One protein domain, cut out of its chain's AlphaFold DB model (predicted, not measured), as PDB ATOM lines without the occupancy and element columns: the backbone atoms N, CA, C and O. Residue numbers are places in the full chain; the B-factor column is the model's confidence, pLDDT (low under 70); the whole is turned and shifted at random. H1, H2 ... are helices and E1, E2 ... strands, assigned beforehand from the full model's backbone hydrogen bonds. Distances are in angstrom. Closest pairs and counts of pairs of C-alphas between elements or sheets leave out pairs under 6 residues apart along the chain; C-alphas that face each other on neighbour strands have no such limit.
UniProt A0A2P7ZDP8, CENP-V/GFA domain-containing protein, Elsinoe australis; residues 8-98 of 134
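This is residues 8 to 98 of the 134 residues of the protein "CENP-V/GFA domain-containing protein" of Elsinoe australis (UniProt A0A2P7ZDP8). A twisted wall of four antiparallel strands, E3 E4 E5 E6, is the largest part, with the small hairpin E1 and E2 and the short helices H1 and H2 gathered near it, and a tail with H3 leading away after E6. The loops holding Gly 16 and Lys 71 make the two ends of the longest dimension. The 91 printed residues have three named helices and six named strands, in the order E1 E2 H1 H2 E3 E4 E5 E6 H3; the class is mixed, with under half of the residues in named elements. The whole is only just compact, close to loose, with a radius of gyration of the C-alphas of 14.3 A and spans of 46 by 34 by 21 A.

E1, residues 8 to 10, and E2, residues 21 to 24, form an antiparallel hairpin, with N 8 and O 23 2.8 A apart. H1, residues 25 to 29, and H2, residues 33 to 38, are close but not clearly touching, the closest C-alphas being Val 28 and Ile 35 at 7.2 A. E3, residues 41 to 47, E4, residues 50 to 55, E5, residues 61 to 66, and E6, residues 77 to 80, form a meander, each strand the antiparallel neighbour of the one before. N 42 and O 54, N 51 and O 65, and N 79 and O 64 are 2.8, 2.8 and 2.7 A apart. H1 only grazes this sheet with residues 28 to 29, and H2 with residues 33 to 36. H3, residues 87 to 90, is not on it. Every O i to N i+4 pair is within hydrogen-bond range in H1 and H2; H3 is too short for one.

E1 begins at C-alpha 8 (114.977, 138.277, 107.085). E3 is 18.8 A long, E4 17.1 A and E5 14.9 A. H3 ends at C-alpha 90 (112.403, 130.708, 95.046).

The C-alphas farthest apart, Gly 16 and Lys 71, are 46.8 A apart. The printed part has no cut, and no link is long. pLDDT is under 70 at residues 15 to 18, 69 to 72 and 74.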
ATOM      1  N   PHE A   8     115.786 139.285 106.419       91.38
ATOM      2  CA  PHE A   8     114.977 138.277 107.085       91.38
ATOM      3  C   PHE A   8     113.798 138.930 107.766       91.38
ATOM      4  O   PHE A   8     113.953 139.897 108.509       91.38
ATOM      5  N   ASP A   9     112.654 138.310 107.572       92.06
ATOM      6  CA  ASP A   9     111.379 138.739 108.094       92.06
ATOM      7  C   ASP A   9     111.031 137.839 109.287       92.06
ATOM      8  O   ASP A   9     110.758 136.647 109.137       92.06
ATOM      9  N   LEU A  10     111.126 138.390 110.502       90.75
ATOM     10  CA  LEU A  10     110.985 137.638 111.751       90.75
ATOM     11  C   LEU A  10     109.752 138.074 112.548       90.75
ATOM     12  O   LEU A  10     109.376 139.247 112.585       90.75
ATOM     13  N   GLN A  11     109.138 137.104 113.229       87.62
ATOM     14  CA  GLN A  11     107.983 137.342 114.092       87.62
ATOM     15  C   GLN A  11     108.414 137.799 115.499       87.62
ATOM     16  O   GLN A  11     109.203 137.098 116.149       87.62
ATOM     17  N   PRO A  12     107.871 138.922 116.008       86.88
ATOM     18  CA  PRO A  12     108.088 139.362 117.386       86.88
ATOM     19  C   PRO A  12     107.482 138.400 118.423       86.88
ATOM     20  O   PRO A  12     106.484 137.735 118.161       86.88
ATOM     21  N   LYS A  13     108.034 138.367 119.645       82.75
ATOM     22  CA  LYS A  13     107.496 137.573 120.773       82.75
ATOM     23  C   LYS A  13     106.239 138.170 121.408       82.75
ATOM     24  O   LYS A  13     105.481 137.441 122.039       82.75
ATOM     25  N   LYS A  14     106.066 139.496 121.357       72.69
ATOM     26  CA  LYS A  14     104.982 140.183 122.074       72.69
ATOM     27  C   LYS A  14     103.684 140.100 121.272       72.69
ATOM     28  O   LYS A  14     103.609 140.605 120.153       72.69
ATOM     29  N   GLU A  15     102.665 139.489 121.875       58.75
ATOM     30  CA  GLU A  15     101.305 139.432 121.338       58.75
ATOM     31  C   GLU A  15     100.755 140.852 121.126       58.75
ATOM     32  O   GLU A  15     100.784 141.686 122.030       58.75
ATOM     33  N   GLY A  16     100.282 141.137 119.910       58.44
ATOM     34  CA  GLY A  16      99.653 142.413 119.543       58.44
ATOM     35  C   GLY A  16     100.235 143.079 118.296       58.44
ATOM     36  O   GLY A  16      99.545 143.866 117.653       58.44
ATOM     37  N   HIS A  17     101.455 142.719 117.889       53.69
ATOM     38  CA  HIS A  17     102.046 143.181 116.632       53.69
ATOM     39  C   HIS A  17     102.015 142.054 115.595       53.69
ATOM     40  O   HIS A  17     102.933 141.249 115.508       53.69
ATOM     41  N   SER A  18     100.968 142.018 114.767       56.38
ATOM     42  CA  SER A  18     100.895 141.151 113.572       56.38
ATOM     43  C   SER A  18     101.908 141.541 112.479       56.38
ATOM     44  O   SER A  18     101.905 140.962 111.393       56.38
ATOM     45  N   LEU A  19     102.736 142.557 112.726       70.25
ATOM     46  CA  LEU A  19     103.703 143.073 111.772       70.25
ATOM     47  C   LEU A  19     105.039 142.374 111.996       70.25
ATOM     48  O   LEU A  19     105.701 142.561 113.017       70.25
ATOM     49  N   VAL A  20     105.395 141.557 111.014       83.62
ATOM     50  CA  VAL A  20     106.735 141.014 110.823       83.62
ATOM     51  C   VAL A  20     107.734 142.170 110.738       83.62
ATOM     52  O   VAL A  20     107.419 143.221 110.175       83.62
ATOM     53  N   GLN A  21     108.913 141.999 111.332       88.44
ATOM     54  CA  GLN A  21     109.992 142.982 111.258       88.44
ATOM     55  C   GLN A  21     111.117 142.452 110.374       88.44
ATOM     56  O   GLN A  21     111.506 141.289 110.496       88.44
ATOM     57  N   SER A  22     111.630 143.321 109.503       91.25
ATOM     58  CA  SER A  22     112.722 143.004 108.586       91.25
ATOM     59  C   SER A  22     114.075 143.352 109.205       91.25
ATOM     60  O   SER A  22     114.278 144.461 109.701       91.25
ATOM     61  N   TYR A  23     115.019 142.423 109.114       91.25
ATOM     62  CA  TYR A  23     116.378 142.548 109.638       91.25
ATOM     63  C   TYR A  23     117.406 142.242 108.552       91.25
ATOM     64  O   TYR A  23     117.159 141.430 107.659       91.25
ATOM     65  N   ALA A  24     118.584 142.860 108.634       89.81
ATOM     66  CA  ALA A  24     119.679 142.542 107.725       89.81
ATOM     67  C   ALA A  24     120.196 141.117 107.975       89.81
ATOM     68  O   ALA A  24     120.310 140.670 109.118       89.81
ATOM     69  N   ALA A  25     120.579 140.414 106.905       88.38
ATOM     70  CA  ALA A  25     121.105 139.053 107.003       88.38
ATOM     71  C   ALA A  25     122.300 138.924 107.948       88.38
ATOM     72  O   ALA A  25     122.399 137.943 108.678       88.38
ATOM     73  N   HIS A  26     123.190 139.916 107.954       85.81
ATOM     74  CA  HIS A  26     124.320 139.939 108.872       85.81
ATOM     75  C   HIS A  26     123.868 139.870 110.335       85.81
ATOM     76  O   HIS A  26     124.395 139.058 111.080       85.81
ATOM     77  N   ASP A  27     122.865 140.647 110.740       88.38
ATOM     78  CA  ASP A  27     122.463 140.740 112.148       88.38
ATOM     79  C   ASP A  27     121.746 139.473 112.622       88.38
ATOM     80  O   ASP A  27     121.929 139.032 113.759       88.38
ATOM     81  N   VAL A  28     120.986 138.838 111.726       88.56
ATOM     82  CA  VAL A  28     120.341 137.546 111.989       88.56
ATOM     83  C   VAL A  28     121.365 136.417 112.061       88.56
ATOM     84  O   VAL A  28     121.306 135.587 112.966       88.56
ATOM     85  N   VAL A  29     122.327 136.381 111.136       87.00
ATOM     86  CA  VAL A  29     123.346 135.322 111.083       87.00
ATOM     87  C   VAL A  29     124.373 135.472 112.208       87.00
ATOM     88  O   VAL A  29     124.735 134.475 112.832       87.00
ATOM     89  N   MET A  30     124.795 136.705 112.500       79.62
ATOM     90  CA  MET A  30     125.813 137.041 113.503       79.62
ATOM     91  C   MET A  30     125.239 137.303 114.899       79.62
ATOM     92  O   MET A  30     125.978 137.690 115.801       79.62
ATOM     93  N   LEU A  31     123.961 136.971 115.113       76.44
ATOM     94  CA  LEU A  31     123.365 136.785 116.437       76.44
ATOM     95  C   LEU A  31     123.199 138.082 117.243       76.44
ATOM     96  O   LEU A  31     123.523 138.110 118.431       76.44
ATOM     97  N   ALA A  32     122.689 139.152 116.630       78.62
ATOM     98  CA  ALA A  32     122.398 140.382 117.367       78.62
ATOM     99  C   ALA A  32     121.443 140.098 118.547       78.62
ATOM    100  O   ALA A  32     120.312 139.648 118.350       78.62
ATOM    101  N   GLU A  33     121.906 140.353 119.778       83.69
ATOM    102  CA  GLU A  33     121.203 139.977 121.019       83.69
ATOM    103  C   GLU A  33     119.772 140.528 121.067       83.69
ATOM    104  O   GLU A  33     118.842 139.794 121.403       83.69
ATOM    105  N   CYS A  34     119.568 141.771 120.615       85.50
ATOM    106  CA  CYS A  34     118.246 142.397 120.545       85.50
ATOM    107  C   CYS A  34     117.244 141.588 119.702       85.50
ATOM    108  O   CYS A  34     116.098 141.411 120.108       85.50
ATOM    109  N   ILE A  35     117.673 141.009 118.574       89.19
ATOM    110  CA  ILE A  35     116.804 140.204 117.700       89.19
ATOM    111  C   ILE A  35     116.369 138.924 118.423       89.19
ATOM    112  O   ILE A  35     115.204 138.529 118.356       89.19
ATOM    113  N   ILE A  36     117.280 138.274 119.148       89.06
ATOM    114  CA  ILE A  36     116.994 137.042 119.902       89.06
ATOM    115  C   ILE A  36     116.020 137.329 121.051       89.06
ATOM    116  O   ILE A  36     115.135 136.519 121.362       89.06
ATOM    117  N   GLU A  37     116.174 138.478 121.705       88.88
ATOM    118  CA  GLU A  37     115.318 138.911 122.805       88.88
ATOM    119  C   GLU A  37     113.907 139.275 122.337       88.88
ATOM    120  O   GLU A  37     112.938 138.901 123.005       88.88
ATOM    121  N   GLU A  38     113.776 139.903 121.171       89.19
ATOM    122  CA  GLU A  38     112.514 140.460 120.681       89.19
ATOM    123  C   GLU A  38     111.722 139.517 119.768       89.19
ATOM    124  O   GLU A  38     110.505 139.674 119.659       89.19
ATOM    125  N   THR A  39     112.356 138.501 119.168       91.56
ATOM    126  CA  THR A  39     111.730 137.617 118.162       91.56
ATOM    127  C   THR A  39     111.704 136.139 118.562       91.56
ATOM    128  O   THR A  39     112.309 135.692 119.544       91.56
ATOM    129  N   SER A  40     111.001 135.313 117.788       90.75
ATOM    130  CA  SER A  40     111.040 133.857 117.958       90.75
ATOM    131  C   SER A  40     112.389 133.227 117.578       90.75
ATOM    132  O   SER A  40     112.576 132.043 117.846       90.75
ATOM    133  N   LEU A  41     113.350 133.981 117.029       92.44
ATOM    134  CA  LEU A  41     114.663 133.473 116.636       92.44
ATOM    135  C   LEU A  41     115.446 132.923 117.836       92.44
ATOM    136  O   LEU A  41     115.545 133.547 118.896       92.44
ATOM    137  N   ARG A  42     116.022 131.738 117.670       92.81
ATOM    138  CA  ARG A  42     116.914 131.102 118.633       92.81
ATOM    139  C   ARG A  42     118.193 130.673 117.955       92.81
ATOM    140  O   ARG A  42     118.240 130.432 116.751       92.81
ATOM    141  N   VAL A  43     119.217 130.588 118.787       90.69
ATOM    142  CA  VAL A  43     120.593 130.435 118.362       90.69
ATOM    143  C   VAL A  43     121.218 129.285 119.115       90.69
ATOM    144  O   VAL A  43     121.048 129.151 120.327       90.69
ATOM    145  N   TYR A  44     121.985 128.482 118.395       89.81
ATOM    146  CA  TYR A  44     122.823 127.453 118.974       89.81
ATOM    147  C   TYR A  44     124.198 127.464 118.304       89.81
ATOM    148  O   TYR A  44     124.309 127.338 117.083       89.81
ATOM    149  N   LYS A  45     125.252 127.608 119.113       87.69
ATOM    150  CA  LYS A  45     126.639 127.464 118.660       87.69
ATOM    151  C   LYS A  45     127.088 126.029 118.894       87.69
ATOM    152  O   LYS A  45     127.263 125.618 120.038       87.69
ATOM    153  N   SER A  46     127.258 125.265 117.815       81.00
ATOM    154  CA  SER A  46     127.759 123.886 117.911       81.00
ATOM    155  C   SER A  46     129.283 123.812 118.042       81.00
ATOM    156  O   SER A  46     129.809 122.804 118.503       81.00
ATOM    157  N   SER A  47     129.990 124.865 117.637       84.50
ATOM    158  CA  SER A  47     131.432 125.059 117.810       84.50
ATOM    159  C   SER A  47     131.742 126.561 117.786       84.50
ATOM    160  O   SER A  47     130.824 127.375 117.677       84.50
ATOM    161  N   MET A  48     133.018 126.934 117.923       83.06
ATOM    162  CA  MET A  48     133.443 128.339 117.961       83.06
ATOM    163  C   MET A  48     133.018 129.112 116.703       83.06
ATOM    164  O   MET A  48     132.476 130.206 116.833       83.06
ATOM    165  N   ASP A  49     133.170 128.485 115.535       85.12
ATOM    166  CA  ASP A  49     132.984 129.110 114.219       85.12
ATOM    167  C   ASP A  49     131.721 128.618 113.499       85.12
ATOM    168  O   ASP A  49     131.645 128.696 112.275       85.12
ATOM    169  N   VAL A  50     130.760 128.026 114.224       87.81
ATOM    170  CA  VAL A  50     129.506 127.516 113.647       87.81
ATOM    171  C   VAL A  50     128.297 128.076 114.378       87.81
ATOM    172  O   VAL A  50     128.096 127.839 115.573       87.81
ATOM    173  N   HIS A  51     127.434 128.731 113.610       88.62
ATOM    174  CA  HIS A  51     126.241 129.424 114.067       88.62
ATOM    175  C   HIS A  51     125.003 128.767 113.463       88.62
ATOM    176  O   HIS A  51     124.894 128.619 112.245       88.62
ATOM    177  N   ARG A  52     124.056 128.355 114.307       92.56
ATOM    178  CA  ARG A  52     122.786 127.765 113.868       92.56
ATOM    179  C   ARG A  52     121.636 128.618 114.353       92.56
ATOM    180  O   ARG A  52     121.516 128.845 115.557       92.56
ATOM    181  N   ASN A  53     120.779 129.022 113.424       93.00
ATOM    182  CA  ASN A  53     119.604 129.834 113.699       93.00
ATOM    183  C   ASN A  53     118.340 129.048 113.371       93.00
ATOM    184  O   ASN A  53     118.251 128.409 112.320       93.00
ATOM    185  N   PHE A  54     117.360 129.097 114.266       93.56
ATOM    186  CA  PHE A  54     116.096 128.377 114.124       93.56
ATOM    187  C   PHE A  54     114.953 129.118 114.823       93.56
ATOM    188  O   PHE A  54     115.172 129.966 115.688       93.56
ATOM    189  N   CYS A  55     113.716 128.792 114.464       91.56
ATOM    190  CA  CYS A  55     112.542 129.312 115.153       91.56
ATOM    191  C   CYS A  55     112.347 128.588 116.493       91.56
ATOM    192  O   CYS A  55     112.131 127.382 116.532       91.56
ATOM    193  N   GLY A  56     112.360 129.321 117.602       90.44
ATOM    194  CA  GLY A  56     112.119 128.786 118.942       90.44
ATOM    195  C   GLY A  56     110.677 128.352 119.212       90.44
ATOM    196  O   GLY A  56     110.441 127.711 120.230       90.44
ATOM    197  N   ALA A  57     109.723 128.700 118.342       89.81
ATOM    198  CA  ALA A  57     108.322 128.299 118.483       89.81
ATOM    199  C   ALA A  57     108.022 126.955 117.795       89.81
ATOM    200  O   ALA A  57     107.390 126.094 118.397       89.81
ATOM    201  N   CYS A  58     108.485 126.762 116.553       90.69
ATOM    202  CA  CYS A  58     108.211 125.548 115.767       90.69
ATOM    203  C   CYS A  58     109.433 124.645 115.537       90.69
ATOM    204  O   CYS A  58     109.288 123.547 115.007       90.69
ATOM    205  N   GLY A  59     110.638 125.089 115.897       91.12
ATOM    206  CA  GLY A  59     111.878 124.332 115.715       91.12
ATOM    207  C   GLY A  59     112.440 124.339 114.290       91.12
ATOM    208  O   GLY A  59     113.492 123.747 114.065       91.12
ATOM    209  N   SER A  60     111.787 124.998 113.327       91.62
ATOM    210  CA  SER A  60     112.271 125.055 111.944       91.62
ATOM    211  C   SER A  60     113.644 125.723 111.862       91.62
ATOM    212  O   SER A  60     113.819 126.858 112.314       91.62
ATOM    213  N   THR A  61     114.606 125.024 111.258       93.56
ATOM    214  CA  THR A  61     115.920 125.582 110.922       93.56
ATOM    215  C   THR A  61     115.749 126.739 109.947       93.56
ATOM    216  O   THR A  61     114.970 126.649 109.002       93.56
ATOM    217  N   LEU A  62     116.490 127.820 110.175       92.56
ATOM    218  CA  LEU A  62     116.533 128.976 109.289       92.56
ATOM    219  C   LEU A  62     117.884 129.037 108.582       92.56
ATOM    220  O   LEU A  62     117.934 128.977 107.353       92.56
ATOM    221  N   THR A  63     118.975 129.073 109.354       92.50
ATOM    222  CA  THR A  63     120.331 129.148 108.802       92.50
ATOM    223  C   THR A  63     121.317 128.231 109.514       92.50
ATOM    224  O   THR A  63     121.216 127.978 110.719       92.50
ATOM    225  N   TRP A  64     122.335 127.811 108.772       91.69
ATOM    226  CA  TRP A  64     123.603 127.320 109.304       91.69
ATOM    227  C   TRP A  64     124.713 128.176 108.707       91.69
ATOM    228  O   TRP A  64     124.745 128.359 107.499       91.69
ATOM    229  N   ALA A  65     125.595 128.733 109.521       88.88
ATOM    230  CA  ALA A  65     126.720 129.518 109.036       88.88
ATOM    231  C   ALA A  65     128.012 129.016 109.660       88.88
ATOM    232  O   ALA A  65     128.028 128.634 110.834       88.88
ATOM    233  N   SER A  66     129.084 129.029 108.876       87.44
ATOM    234  CA  SER A  66     130.413 128.736 109.377       87.44
ATOM    235  C   SER A  66     131.460 129.658 108.786       87.44
ATOM    236  O   SER A  66     131.572 129.769 107.562       87.44
ATOM    237  N   ASP A  67     132.220 130.286 109.681       78.88
ATOM    238  CA  ASP A  67     133.266 131.248 109.340       78.88
ATOM    239  C   ASP A  67     134.576 130.548 108.942       78.88
ATOM    240  O   ASP A  67     135.284 131.034 108.061       78.88
ATOM    241  N   ASP A  68     134.857 129.371 109.518       72.12
ATOM    242  CA  ASP A  68     136.029 128.542 109.207       72.12
ATOM    243  C   ASP A  68     135.653 127.322 108.351       72.12
ATOM    244  O   ASP A  68     135.447 126.207 108.835       72.12
ATOM    245  N   ASN A  69     135.585 127.542 107.039       64.25
ATOM    246  CA  ASN A  69     135.498 126.477 106.035       64.25
ATOM    247  C   ASN A  69     136.717 126.466 105.098       64.25
ATOM    248  O   ASN A  69     136.669 125.920 103.990       64.25
ATOM    249  N   GLU A  70     137.844 127.038 105.538       61.41
ATOM    250  CA  GLU A  70     139.075 127.104 104.740       61.41
ATOM    251  C   GLU A  70     139.588 125.710 104.371       61.41
ATOM    252  O   GLU A  70     140.029 125.484 103.244       61.41
ATOM    253  N   LYS A  71     139.433 124.734 105.274       59.00
ATOM    254  CA  LYS A  71     139.813 123.329 105.037       59.00
ATOM    255  C   LYS A  71     139.066 122.685 103.868       59.00
ATOM    256  O   LYS A  71     139.593 121.760 103.257       59.00
ATOM    257  N   ALA A  72     137.861 123.160 103.563       66.12
ATOM    258  CA  ALA A  72     137.066 122.692 102.434       66.12
ATOM    259  C   ALA A  72     137.271 123.550 101.167       66.12
ATOM    260  O   ALA A  72     136.753 123.203 100.109       66.12
ATOM    261  N   GLY A  73     138.036 124.647 101.250       72.00
ATOM    262  CA  GLY A  73     138.351 125.534 100.126       72.00
ATOM    263  C   GLY A  73     137.206 126.452  99.686       72.00
ATOM    264  O   GLY A  73     137.319 127.101  98.649       72.00
ATOM    265  N   TYR A  74     136.111 126.517 100.450       69.12
ATOM    266  CA  TYR A  74     134.907 127.275 100.085       69.12
ATOM    267  C   TYR A  74     134.818 128.661 100.746       69.12
ATOM    268  O   TYR A  74     133.952 129.452 100.374       69.12
ATOM    269  N   GLY A  75     135.719 128.987 101.683       77.62
ATOM    270  CA  GLY A  75     135.591 130.185 102.520       77.62
ATOM    271  C   GLY A  75     134.351 130.111 103.423       77.62
ATOM    272  O   GLY A  75     133.816 129.019 103.609       77.62
ATOM    273  N   PRO A  76     133.877 131.230 103.994       81.25
ATOM    274  CA  PRO A  76     132.682 131.235 104.835       81.25
ATOM    275  C   PRO A  76     131.446 130.712 104.092       81.25
ATOM    276  O   PRO A  76     131.141 131.175 102.990       81.25
ATOM    277  N   ILE A  77     130.712 129.784 104.710       84.50
ATOM    278  CA  ILE A  77     129.510 129.155 104.136       84.50
ATOM    279  C   ILE A  77     128.275 129.598 104.921       84.50
ATOM    280  O   ILE A  77     128.306 129.673 106.148       84.50
ATOM    281  N   LEU A  78     127.182 129.858 104.201       86.56
ATOM    282  CA  LEU A  78     125.848 130.078 104.749       86.56
ATOM    283  C   LEU A  78     124.867 129.136 104.046       86.56
ATOM    284  O   LEU A  78     124.599 129.303 102.857       86.56
ATOM    285  N   ASP A  79     124.290 128.210 104.800       89.12
ATOM    286  CA  ASP A  79     123.139 127.433 104.366       89.12
ATOM    287  C   ASP A  79     121.858 128.156 104.781       89.12
ATOM    288  O   ASP A  79     121.711 128.608 105.925       89.12
ATOM    289  N   LEU A  80     120.909 128.215 103.850       89.31
ATOM    290  CA  LEU A  80     119.569 128.756 104.048       89.31
ATOM    291  C   LEU A  80     118.541 127.671 103.770       89.31
ATOM    292  O   LEU A  80     118.620 126.960 102.766       89.31
ATOM    293  N   THR A  81     117.547 127.562 104.644       91.06
ATOM    294  CA  THR A  81     116.445 126.625 104.425       91.06
ATOM    295  C   THR A  81     115.563 127.157 103.299       91.06
ATOM    296  O   THR A  81     114.844 128.130 103.477       91.06
ATOM    297  N   VAL A  82     115.595 126.522 102.124       87.31
ATOM    298  CA  VAL A  82     114.922 127.028 100.906       87.31
ATOM    299  C   VAL A  82     113.425 127.290 101.114       87.31
ATOM    300  O   VAL A  82     112.887 128.241 100.557       87.31
ATOM    301  N   GLY A  83     112.759 126.500 101.961       86.69
ATOM    302  CA  GLY A  83     111.343 126.682 102.294       86.69
ATOM    303  C   GLY A  83     111.006 127.977 103.046       86.69
ATOM    304  O   GLY A  83     109.829 128.276 103.203       86.69
ATOM    305  N   THR A  84     112.002 128.738 103.514       88.25
ATOM    306  CA  THR A  84     111.805 130.039 104.178       88.25
ATOM    307  C   THR A  84     112.015 131.227 103.243       88.25
ATOM    308  O   THR A  84     111.956 132.364 103.697       88.25
ATOM    309  N   LEU A  85     112.327 130.994 101.966       89.12
ATOM    310  CA  LEU A  85     112.461 132.060 100.979       89.12
ATOM    311  C   LEU A  85     111.085 132.550 100.524       89.12
ATOM    312  O   LEU A  85     110.158 131.758 100.348       89.12
ATOM    313  N   ASP A  86     110.989 133.847 100.233       90.44
ATOM    314  CA  ASP A  86     109.821 134.397  99.553       90.44
ATOM    315  C   ASP A  86     109.588 133.695  98.218       90.44
ATOM    316  O   ASP A  86     110.529 133.306  97.515       90.44
ATOM    317  N   ARG A  87     108.317 133.592  97.820       88.94
ATOM    318  CA  ARG A  87     107.925 132.916  96.579       88.94
ATOM    319  C   ARG A  87     108.684 133.452  95.362       88.94
ATOM    320  O   ARG A  87     109.209 132.667  94.576       88.94
ATOM    321  N   ASP A  88     108.806 134.770  95.246       89.56
ATOM    322  CA  ASP A  88     109.515 135.420  94.137       89.56
ATOM    323  C   ASP A  88     111.024 135.152  94.149       89.56
ATOM    324  O   ASP A  88     111.671 135.211  93.102       89.56
ATOM    325  N   SER A  89     111.594 134.871  95.321       86.81
ATOM    326  CA  SER A  89     112.999 134.500  95.478       86.81
ATOM    327  C   SER A  89     113.223 133.050  95.055       86.81
ATOM    328  O   SER A  89     114.152 132.783  94.296       86.81
ATOM    329  N   ILE A  90     112.333 132.128  95.443       86.31
ATOM    330  CA  ILE A  90     112.403 130.708  95.046       86.31
ATOM    331  C   ILE A  90     112.427 130.561  93.521       86.31
ATOM    332  O   ILE A  90     113.216 129.785  92.992       86.31
ATOM    333  N   LEU A  91     111.625 131.350  92.801       85.69
ATOM    334  CA  LEU A  91     111.560 131.302  91.334       85.69
ATOM    335  C   LEU A  91     112.846 131.773  90.631       85.69
ATOM    336  O   LEU A  91     113.024 131.519  89.441       85.69
ATOM    337  N   LYS A  92     113.739 132.469  91.344       84.12
ATOM    338  CA  LYS A  92     115.004 133.004  90.811       84.12
ATOM    339  C   LYS A  92     116.210 132.157  91.208       84.12
ATOM    340  O   LYS A  92     117.269 132.282  90.593       84.12
ATOM    341  N   VAL A  93     116.072 131.318  92.232       78.69
ATOM    342  CA  VAL A  93     117.154 130.470  92.730       78.69
ATOM    343  C   VAL A  93     117.147 129.155  91.961       78.69
ATOM    344  O   VAL A  93     116.202 128.376  92.032       78.69
ATOM    345  N   LYS A  94     118.239 128.885  91.243       80.50
ATOM    346  CA  LYS A  94     118.486 127.589  90.614       80.50
ATOM    347  C   LYS A  94     119.674 126.923  91.309       80.50
ATOM    348  O   LYS A  94     120.762 127.497  91.261       80.50
ATOM    349  N   PRO A  95     119.501 125.738  91.921       79.88
ATOM    350  CA  PRO A  95     120.626 124.976  92.445       79.88
ATOM    351  C   PRO A  95     121.628 124.688  91.323       79.88
ATOM    352  O   PRO A  95     121.250 124.195  90.258       79.88
ATOM    353  N   ASP A  96     122.898 125.004  91.550       82.38
ATOM    354  CA  ASP A  96     123.995 124.717  90.623       82.38
ATOM    355  C   ASP A  96     124.775 123.456  91.027       82.38
ATOM    356  O   ASP A  96     125.447 122.838  90.199       82.38
ATOM    357  N   ARG A  97     124.689 123.074  92.306       80.44
ATOM    358  CA  ARG A  97     125.409 121.959  92.921       80.44
ATOM    359  C   ARG A  97     124.557 121.292  93.997       80.44
ATOM    360  O   ARG A  97     123.710 121.923  94.621       80.44
ATOM    361  N   VAL A  98     124.833 120.013  94.247       82.38
ATOM    362  CA  VAL A  98     124.254 119.252  95.363       82.38
ATOM    363  C   VAL A  98     125.391 118.741  96.240       82.38
ATOM    364  O   VAL A  98     126.227 117.953  95.794       82.38
TER     365      VAL A  98